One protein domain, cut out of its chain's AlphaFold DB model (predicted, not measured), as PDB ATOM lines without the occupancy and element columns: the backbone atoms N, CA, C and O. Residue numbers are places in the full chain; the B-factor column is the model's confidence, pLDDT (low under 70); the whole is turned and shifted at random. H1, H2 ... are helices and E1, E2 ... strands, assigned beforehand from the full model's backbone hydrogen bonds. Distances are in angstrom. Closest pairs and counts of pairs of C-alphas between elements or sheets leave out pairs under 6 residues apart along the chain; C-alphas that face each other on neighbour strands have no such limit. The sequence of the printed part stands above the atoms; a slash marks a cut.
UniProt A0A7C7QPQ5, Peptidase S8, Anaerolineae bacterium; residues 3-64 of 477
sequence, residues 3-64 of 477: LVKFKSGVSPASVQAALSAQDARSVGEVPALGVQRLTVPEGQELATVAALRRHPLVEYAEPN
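This is residues 3 to 64 of the 477 residues of the protein "Peptidase S8" of Anaerolineae bacterium (UniProt A0A7C7QPQ5). A strongly twisted sheet of four strands has two helices on one face: H2 packs along the edge strand E4, while H1 sits more loosely, near Arg 25, where E2 begins, and near Phe 6, where E1 ends. The 62 printed residues hold, in order, E1, H1, E2, E3, H2 and E4. The sheet's order is E2, E3, E1, E4, all antiparallel, and the class is mixed. The whole is compact and rounded, with a radius of gyration of the C-alphas of 10.4 A and spans of 30 by 21 by 16 A.

Find C-alpha 3 at (196.652, 203.523, 115.415), where E1, residues 3 to 6, begins. Next come H1, residues 12 to 20, 12.2 A long, and E2, residues 25 to 30, 15.0 A. Then find E3, residues 35 to 39, 13.3 A, and H2, residues 45 to 53, 12.0 A. E4, residues 58 to 63, 14.2 A, ends at C-alpha 63, (191.898, 204.889, 112.118).

Look first at E1 and E4, 180 degrees between directions, with N 5 and O 60 at 2.9 A. For E3 and E1 find N 36 and O 4 at 2.8 A; for the hairpin E2 and E3, N 37 and O 28 at 2.8 A. E1, H1, E2 and E3, H2, E4 are split strand-helix-strand units, each with another strand between its two, and both crossovers are right-handed. The sheet and its helices make two layers. H2, height 7.4 A over the sheet, runs along E4 at 12 degrees on the local plane; the closest C-alphas, of Val 49 and Ala 61, are 5.4 A apart. H1 is on the sheet but at the sheet's level locally, height 1.9 A; its closest C-alpha to E2 is Leu 19, 6.9 A from that of Arg 25. H1 and H2 are only just apart, closest C-alphas 8.0 A. In both helices every O i to N i+4 pair is within hydrogen-bond range.

The farthest C-alphas, of Gly 9 and Gly 43, are 30.9 A apart. The printed part has no cut, its five links between elements are tight, and no printed residue has pLDDT under 70.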
ATOM      1  N   LEU A   3     195.791 204.579 114.890       96.88
ATOM      2  CA  LEU A   3     196.652 203.523 115.415       96.88
ATOM      3  C   LEU A   3     197.782 203.248 114.421       96.88
ATOM      4  O   LEU A   3     197.536 203.088 113.223       96.88
ATOM      5  N   VAL A   4     199.028 203.212 114.899       97.19
ATOM      6  CA  VAL A   4     200.211 203.029 114.045       97.19
ATOM      7  C   VAL A   4     201.169 202.019 114.652       97.19
ATOM      8  O   VAL A   4     201.661 202.191 115.768       97.19
ATOM      9  N   LYS A   5     201.493 200.985 113.879       97.00
ATOM     10  CA  LYS A   5     202.532 200.011 114.201       97.00
ATOM     11  C   LYS A   5     203.785 200.320 113.394       97.00
ATOM     12  O   LYS A   5     203.747 200.338 112.165       97.00
ATOM     13  N   PHE A   6     204.905 200.544 114.072       95.19
ATOM     14  CA  PHE A   6     206.215 200.662 113.428       95.19
ATOM     15  C   PHE A   6     206.902 199.297 113.351       95.19
ATOM     16  O   PHE A   6     206.726 198.457 114.235       95.19
ATOM     17  N   LYS A   7     207.714 199.099 112.307       94.19
ATOM     18  CA  LYS A   7     208.526 197.891 112.135       94.19
ATOM     19  C   LYS A   7     209.515 197.732 113.294       94.19
ATOM     20  O   LYS A   7     209.991 198.708 113.877       94.19
ATOM     21  N   SER A   8     209.874 196.491 113.599       90.12
ATOM     22  CA  SER A   8     210.863 196.169 114.631       90.12
ATOM     23  C   SER A   8     212.228 196.812 114.344       90.12
ATOM     24  O   SER A   8     212.686 196.832 113.204       90.12
ATOM     25  N   GLY A   9     212.901 197.308 115.387       87.00
ATOM     26  CA  GLY A   9     214.256 197.871 115.284       87.00
ATOM     27  C   GLY A   9     214.330 199.320 114.786       87.00
ATOM     28  O   GLY A   9     215.429 199.835 114.584       87.00
ATOM     29  N   VAL A  10     213.193 200.000 114.605       90.12
ATOM     30  CA  VAL A  10     213.165 201.430 114.270       90.12
ATOM     31  C   VAL A  10     213.568 202.261 115.491       90.12
ATOM     32  O   VAL A  10     213.058 202.059 116.592       90.12
ATOM     33  N   SER A  11     214.489 203.213 115.303       90.88
ATOM     34  CA  SER A  11     214.951 204.069 116.399       90.88
ATOM     35  C   SER A  11     213.858 205.053 116.856       90.88
ATOM     36  O   SER A  11     213.109 205.558 116.012       90.88
ATOM     37  N   PRO A  12     213.800 205.421 118.152       86.06
ATOM     38  CA  PRO A  12     212.851 206.422 118.648       86.06
ATOM     39  C   PRO A  12     212.935 207.767 117.911       86.06
ATOM     40  O   PRO A  12     211.914 208.395 117.646       86.06
ATOM     41  N   ALA A  13     214.141 208.185 117.511       89.75
ATOM     42  CA  ALA A  13     214.344 209.413 116.743       89.75
ATOM     43  C   ALA A  13     213.690 209.343 115.352       89.75
ATOM     44  O   ALA A  13     213.085 210.311 114.896       89.75
ATOM     45  N   SER A  14     213.767 208.185 114.688       89.50
ATOM     46  CA  SER A  14     213.141 207.965 113.382       89.50
ATOM     47  C   SER A  14     211.615 207.896 113.473       89.50
ATOM     48  O   SER A  14     210.934 208.401 112.581       89.50
ATOM     49  N   VAL A  15     211.076 207.320 114.556       89.00
ATOM     50  CA  VAL A  15     209.634 207.357 114.853       89.00
ATOM     51  C   VAL A  15     209.177 208.803 115.039       89.00
ATOM     52  O   VAL A  15     208.267 209.247 114.347       89.00
ATOM     53  N   GLN A  16     209.854 209.569 115.900       88.69
ATOM     54  CA  GLN A  16     209.487 210.958 116.181       88.69
ATOM     55  C   GLN A  16     209.507 211.837 114.922       88.69
ATOM     56  O   GLN A  16     208.616 212.668 114.736       88.69
ATOM     57  N   ALA A  17     210.491 211.640 114.041       89.38
ATOM     58  CA  ALA A  17     210.574 212.352 112.768       89.38
ATOM     59  C   ALA A  17     209.386 212.032 111.843       89.38
ATOM     60  O   ALA A  17     208.796 212.947 111.271       89.38
ATOM     61  N   ALA A  18     208.996 210.756 111.741       88.25
ATOM     62  CA  ALA A  18     207.857 210.332 110.927       88.25
ATOM     63  C   ALA A  18     206.521 210.891 111.448       88.25
ATOM     64  O   ALA A  18     205.674 211.291 110.654       88.25
ATOM     65  N   LEU A  19     206.349 210.958 112.772       90.19
ATOM     66  CA  LEU A  19     205.147 211.515 113.403       90.19
ATOM     67  C   LEU A  19     205.056 213.038 113.248       90.19
ATOM     68  O   LEU A  19     204.004 213.562 112.891       90.19
ATOM     69  N   SER A  20     206.173 213.742 113.456       88.44
ATOM     70  CA  SER A  20     206.223 215.208 113.355       88.44
ATOM     71  C   SER A  20     205.937 215.695 111.931       88.44
ATOM     72  O   SER A  20     205.330 216.741 111.754       88.44
ATOM     73  N   ALA A  21     206.306 214.910 110.911       88.69
ATOM     74  CA  ALA A  21     205.991 215.204 109.511       88.69
ATOM     75  C   ALA A  21     204.491 215.111 109.167       88.69
ATOM     76  O   ALA A  21     204.112 215.409 108.037       88.69
ATOM     77  N   GLN A  22     203.658 214.631 110.093       88.94
ATOM     78  CA  GLN A  22     202.214 214.448 109.922       88.94
ATOM     79  C   GLN A  22     201.395 215.200 110.978       88.94
ATOM     80  O   GLN A  22     200.207 214.926 111.129       88.94
ATOM     81  N   ASP A  23     202.036 216.071 111.766       90.12
ATOM     82  CA  ASP A  23     201.438 216.715 112.943       90.12
ATOM     83  C   ASP A  23     200.789 215.718 113.929       90.12
ATOM     84  O   ASP A  23     199.895 216.062 114.707       90.12
ATOM     85  N   ALA A  24     201.261 214.467 113.926       90.44
ATOM     86  CA  ALA A  24     200.744 213.406 114.772       90.44
ATOM     87  C   ALA A  24     201.415 213.450 116.152       90.44
ATOM     88  O   ALA A  24     202.642 213.507 116.269       90.44
ATOM     89  N   ARG A  25     200.613 213.384 117.217       91.75
ATOM     90  CA  ARG A  25     201.088 213.391 118.609       91.75
ATOM     91  C   ARG A  25     200.714 212.094 119.300       91.75
ATOM     92  O   ARG A  25     199.570 211.659 119.224       91.75
ATOM     93  N   SER A  26     201.675 211.487 119.986       90.75
ATOM     94  CA  SER A  26     201.421 210.275 120.761       90.75
ATOM     95  C   SER A  26     200.563 210.582 121.986       90.75
ATOM     96  O   SER A  26     200.856 211.513 122.734       90.75
ATOM     97  N   VAL A  27     199.507 209.792 122.177       92.88
ATOM     98  CA  VAL A  27     198.566 209.886 123.308       92.88
ATOM     99  C   VAL A  27     198.350 208.548 124.013       92.88
ATOM    100  O   VAL A  27     197.461 208.406 124.854       92.88
ATOM    101  N   GLY A  28     199.135 207.534 123.657       91.00
ATOM    102  CA  GLY A  28     199.101 206.229 124.296       91.00
ATOM    103  C   GLY A  28     199.675 205.128 123.419       91.00
ATOM    104  O   GLY A  28     200.159 205.360 122.311       91.00
ATOM    105  N   GLU A  29     199.585 203.907 123.925       93.19
ATOM    106  CA  GLU A  29     200.030 202.699 123.242       93.19
ATOM    107  C   GLU A  29     199.059 201.554 123.551       93.19
ATOM    108  O   GLU A  29     198.443 201.541 124.616       93.19
ATOM    109  N   VAL A  30     198.944 200.589 122.640       92.50
ATOM    110  CA  VAL A  30     198.397 199.252 122.900       92.50
ATOM    111  C   VAL A  30     199.588 198.350 123.251       92.50
ATOM    112  O   VAL A  30     200.227 197.807 122.342       92.50
ATOM    113  N   PRO A  31     199.949 198.198 124.543       87.81
ATOM    114  CA  PRO A  31     201.305 197.793 124.926       87.81
ATOM    115  C   PRO A  31     201.663 196.374 124.481       87.81
ATOM    116  O   PRO A  31     202.766 196.124 124.008       87.81
ATOM    117  N   ALA A  32     200.705 195.444 124.558       89.62
ATOM    118  CA  ALA A  32     200.910 194.054 124.147       89.62
ATOM    119  C   ALA A  32     201.179 193.902 122.639       89.62
ATOM    120  O   ALA A  32     201.804 192.931 122.219       89.62
ATOM    121  N   LEU A  33     200.714 194.857 121.830       91.50
ATOM    122  CA  LEU A  33     200.884 194.852 120.380       91.50
ATOM    123  C   LEU A  33     201.972 195.820 119.921       91.50
ATOM    124  O   LEU A  33     202.334 195.791 118.748       91.50
ATOM    125  N   GLY A  34     202.508 196.670 120.800       91.56
ATOM    126  CA  GLY A  34     203.480 197.707 120.461       91.56
ATOM    127  C   GLY A  34     202.967 198.710 119.421       91.56
ATOM    128  O   GLY A  34     203.704 199.039 118.489       91.56
ATOM    129  N   VAL A  35     201.679 199.071 119.492       96.50
ATOM    130  CA  VAL A  35     200.984 199.968 118.548       96.50
ATOM    131  C   VAL A  35     200.797 201.323 119.204       96.50
ATOM    132  O   VAL A  35     200.218 201.396 120.284       96.50
ATOM    133  N   GLN A  36     201.222 202.402 118.555       95.00
ATOM    134  CA  GLN A  36     201.022 203.747 119.082       95.00
ATOM    135  C   GLN A  36     199.626 204.274 118.764       95.00
ATOM    136  O   GLN A  36     199.170 204.196 117.624       95.00
ATOM    137  N   ARG A  37     198.984 204.865 119.774       96.12
ATOM    138  CA  ARG A  37     197.751 205.639 119.634       96.12
ATOM    139  C   ARG A  37     198.114 207.108 119.488       96.12
ATOM    140  O   ARG A  37     198.787 207.671 120.354       96.12
ATOM    141  N   LEU A  38     197.677 207.722 118.395       95.75
ATOM    142  CA  LEU A  38     198.077 209.074 118.019       95.75
ATOM    143  C   LEU A  38     196.856 209.974 117.798       95.75
ATOM    144  O   LEU A  38     195.876 209.569 117.165       95.75
ATOM    145  N   THR A  39     196.939 211.223 118.249       94.06
ATOM    146  CA  THR A  39     196.038 212.290 117.795       94.06
ATOM    147  C   THR A  39     196.624 212.944 116.559       94.06
ATOM    148  O   THR A  39     197.834 213.164 116.492       94.06
ATOM    149  N   VAL A  40     195.763 213.326 115.630       93.25
ATOM    150  CA  VAL A  40     196.099 214.115 114.441       93.25
ATOM    151  C   VAL A  40     195.144 215.311 114.379       93.25
ATOM    152  O   VAL A  40     194.141 215.291 115.099       93.25
ATOM    153  N   PRO A  41     195.429 216.347 113.573       87.12
ATOM    154  CA  PRO A  41     194.459 217.407 113.328       87.12
ATOM    155  C   PRO A  41     193.118 216.828 112.855       87.12
ATOM    156  O   PRO A  41     193.091 215.896 112.050       87.12
ATOM    157  N   GLU A  42     192.020 217.373 113.371       78.75
ATOM    158  CA  GLU A  42     190.666 216.906 113.060       78.75
ATOM    159  C   GLU A  42     190.408 216.925 111.544       78.75
ATOM    160  O   GLU A  42     190.760 217.882 110.847       78.75
ATOM    161  N   GLY A  43     189.840 215.837 111.018       78.19
ATOM    162  CA  GLY A  43     189.576 215.654 109.589       78.19
ATOM    163  C   GLY A  43     190.781 215.167 108.774       78.19
ATOM    164  O   GLY A  43     190.630 214.875 107.585       78.19
ATOM    165  N   GLN A  44     191.971 215.051 109.374       87.12
ATOM    166  CA  GLN A  44     193.175 214.540 108.702       87.12
ATOM    167  C   GLN A  44     193.414 213.043 108.926       87.12
ATOM    168  O   GLN A  44     194.337 212.486 108.340       87.12
ATOM    169  N   GLU A  45     192.584 212.350 109.710       90.25
ATOM    170  CA  GLU A  45     192.780 210.947 110.099       90.25
ATOM    171  C   GLU A  45     193.047 210.035 108.901       90.25
ATOM    172  O   GLU A  45     194.046 209.314 108.876       90.25
ATOM    173  N   LEU A  46     192.190 210.089 107.879       87.06
ATOM    174  CA  LEU A  46     192.317 209.229 106.701       87.06
ATOM    175  C   LEU A  46     193.532 209.595 105.839       87.06
ATOM    176  O   LEU A  46     194.212 208.702 105.325       87.06
ATOM    177  N   ALA A  47     193.832 210.890 105.704       88.19
ATOM    178  CA  ALA A  47     194.978 211.371 104.940       88.19
ATOM    179  C   ALA A  47     196.300 210.975 105.617       88.19
ATOM    180  O   ALA A  47     197.184 210.409 104.967       88.19
ATOM    181  N   THR A  48     196.402 211.174 106.932       92.44
ATOM    182  CA  THR A  48     197.560 210.769 107.732       92.44
ATOM    183  C   THR A  48     197.732 209.252 107.739       92.44
ATOM    184  O   THR A  48     198.849 208.764 107.564       92.44
ATOM    185  N   VAL A  49     196.648 208.475 107.855       93.94
ATOM    186  CA  VAL A  49     196.702 207.009 107.720       93.94
ATOM    187  C   VAL A  49     197.249 206.606 106.352       93.94
ATOM    188  O   VAL A  49     198.135 205.754 106.274       93.94
ATOM    189  N   ALA A  50     196.768 207.217 105.267       92.31
ATOM    190  CA  ALA A  50     197.240 206.912 103.918       92.31
ATOM    191  C   ALA A  50     198.727 207.258 103.722       92.31
ATOM    192  O   ALA A  50     199.453 206.494 103.079       92.31
ATOM    193  N   ALA A  51     199.189 208.375 104.289       93.31
ATOM    194  CA  ALA A  51     200.591 208.778 104.259       93.31
ATOM    195  C   ALA A  51     201.477 207.814 105.064       93.31
ATOM    196  O   ALA A  51     202.476 207.308 104.545       93.31
ATOM    197  N   LEU A  52     201.084 207.487 106.299       94.00
ATOM    198  CA  LEU A  52     201.841 206.592 107.173       94.00
ATOM    199  C   LEU A  52     201.875 205.154 106.651       94.00
ATOM    200  O   LEU A  52     202.927 204.530 106.721       94.00
ATOM    201  N   ARG A  53     200.804 204.651 106.023       95.00
ATOM    202  CA  ARG A  53     200.808 203.336 105.343       95.00
ATOM    203  C   ARG A  53     201.897 203.206 104.275       95.00
ATOM    204  O   ARG A  53     202.352 202.099 104.006       95.00
ATOM    205  N   ARG A  54     202.304 204.314 103.647       94.38
ATOM    206  CA  ARG A  54     203.365 204.339 102.624       94.38
ATOM    207  C   ARG A  54     204.757 204.574 103.213       94.38
ATOM    208  O   ARG A  54     205.743 204.495 102.482       94.38
ATOM    209  N   HIS A  55     204.860 204.881 104.505       94.81
ATOM    210  CA  HIS A  55     206.126 205.219 105.134       94.81
ATOM    211  C   HIS A  55     206.978 203.955 105.368       94.81
ATOM    212  O   HIS A  55     206.489 202.982 105.941       94.81
ATOM    213  N   PRO A  56     208.277 203.938 105.003       94.44
ATOM    214  CA  PRO A  56     209.095 202.717 105.016       94.44
ATOM    215  C   PRO A  56     209.281 202.092 106.406       94.44
ATOM    216  O   PRO A  56     209.563 200.895 106.505       94.44
ATOM    217  N   LEU A  57     209.120 202.889 107.465       94.56
ATOM    218  CA  LEU A  57     209.252 202.469 108.866       94.56
ATOM    219  C   LEU A  57     207.943 201.954 109.483       94.56
ATOM    220  O   LEU A  57     207.974 201.401 110.579       94.56
ATOM    221  N   VAL A  58     206.808 202.153 108.814       95.50
ATOM    222  CA  VAL A  58     205.484 201.767 109.311       95.50
ATOM    223  C   VAL A  58     205.153 200.371 108.791       95.50
ATOM    224  O   VAL A  58     205.384 200.047 107.627       95.50
ATOM    225  N   GLU A  59     204.680 199.517 109.688       96.75
ATOM    226  CA  GLU A  59     204.159 198.188 109.375       96.75
ATOM    227  C   GLU A  59     202.692 198.290 108.950       96.75
ATOM    228  O   GLU A  59     202.324 197.799 107.886       96.75
ATOM    229  N   TYR A  60     201.883 199.015 109.727       96.62
ATOM    230  CA  TYR A  60     200.541 199.436 109.338       96.62
ATOM    231  C   TYR A  60     200.121 200.718 110.060       96.62
ATOM    232  O   TYR A  60     200.640 201.068 111.122       96.62
ATOM    233  N   ALA A  61     199.149 201.406 109.468       96.25
ATOM    234  CA  ALA A  61     198.427 202.509 110.084       96.25
ATOM    235  C   ALA A  61     196.936 202.381 109.759       96.25
ATOM    236  O   ALA A  61     196.572 201.964 108.653       96.25
ATOM    237  N   GLU A  62     196.074 202.743 110.697       94.44
ATOM    238  CA  GLU A  62     194.620 202.692 110.546       94.44
ATOM    239  C   GLU A  62     193.930 203.714 111.456       94.44
ATOM    240  O   GLU A  62     194.542 204.187 112.415       94.44
ATOM    241  N   PRO A  63     192.677 204.102 111.171       93.88
ATOM    242  CA  PRO A  63     191.898 204.889 112.118       93.88
ATOM    243  C   PRO A  63     191.703 204.122 113.431       93.88
ATOM    244  O   PRO A  63     191.509 202.907 113.416       93.88
ATOM    245  N   ASN A  64     191.727 204.831 114.560       92.88
ATOM    246  CA  ASN A  64     191.289 204.258 115.830       92.88
ATOM    247  C   ASN A  64     189.756 204.280 115.853       92.88
ATOM    248  O   ASN A  64     189.156 205.278 116.255       92.88
TER     249      ASN A  64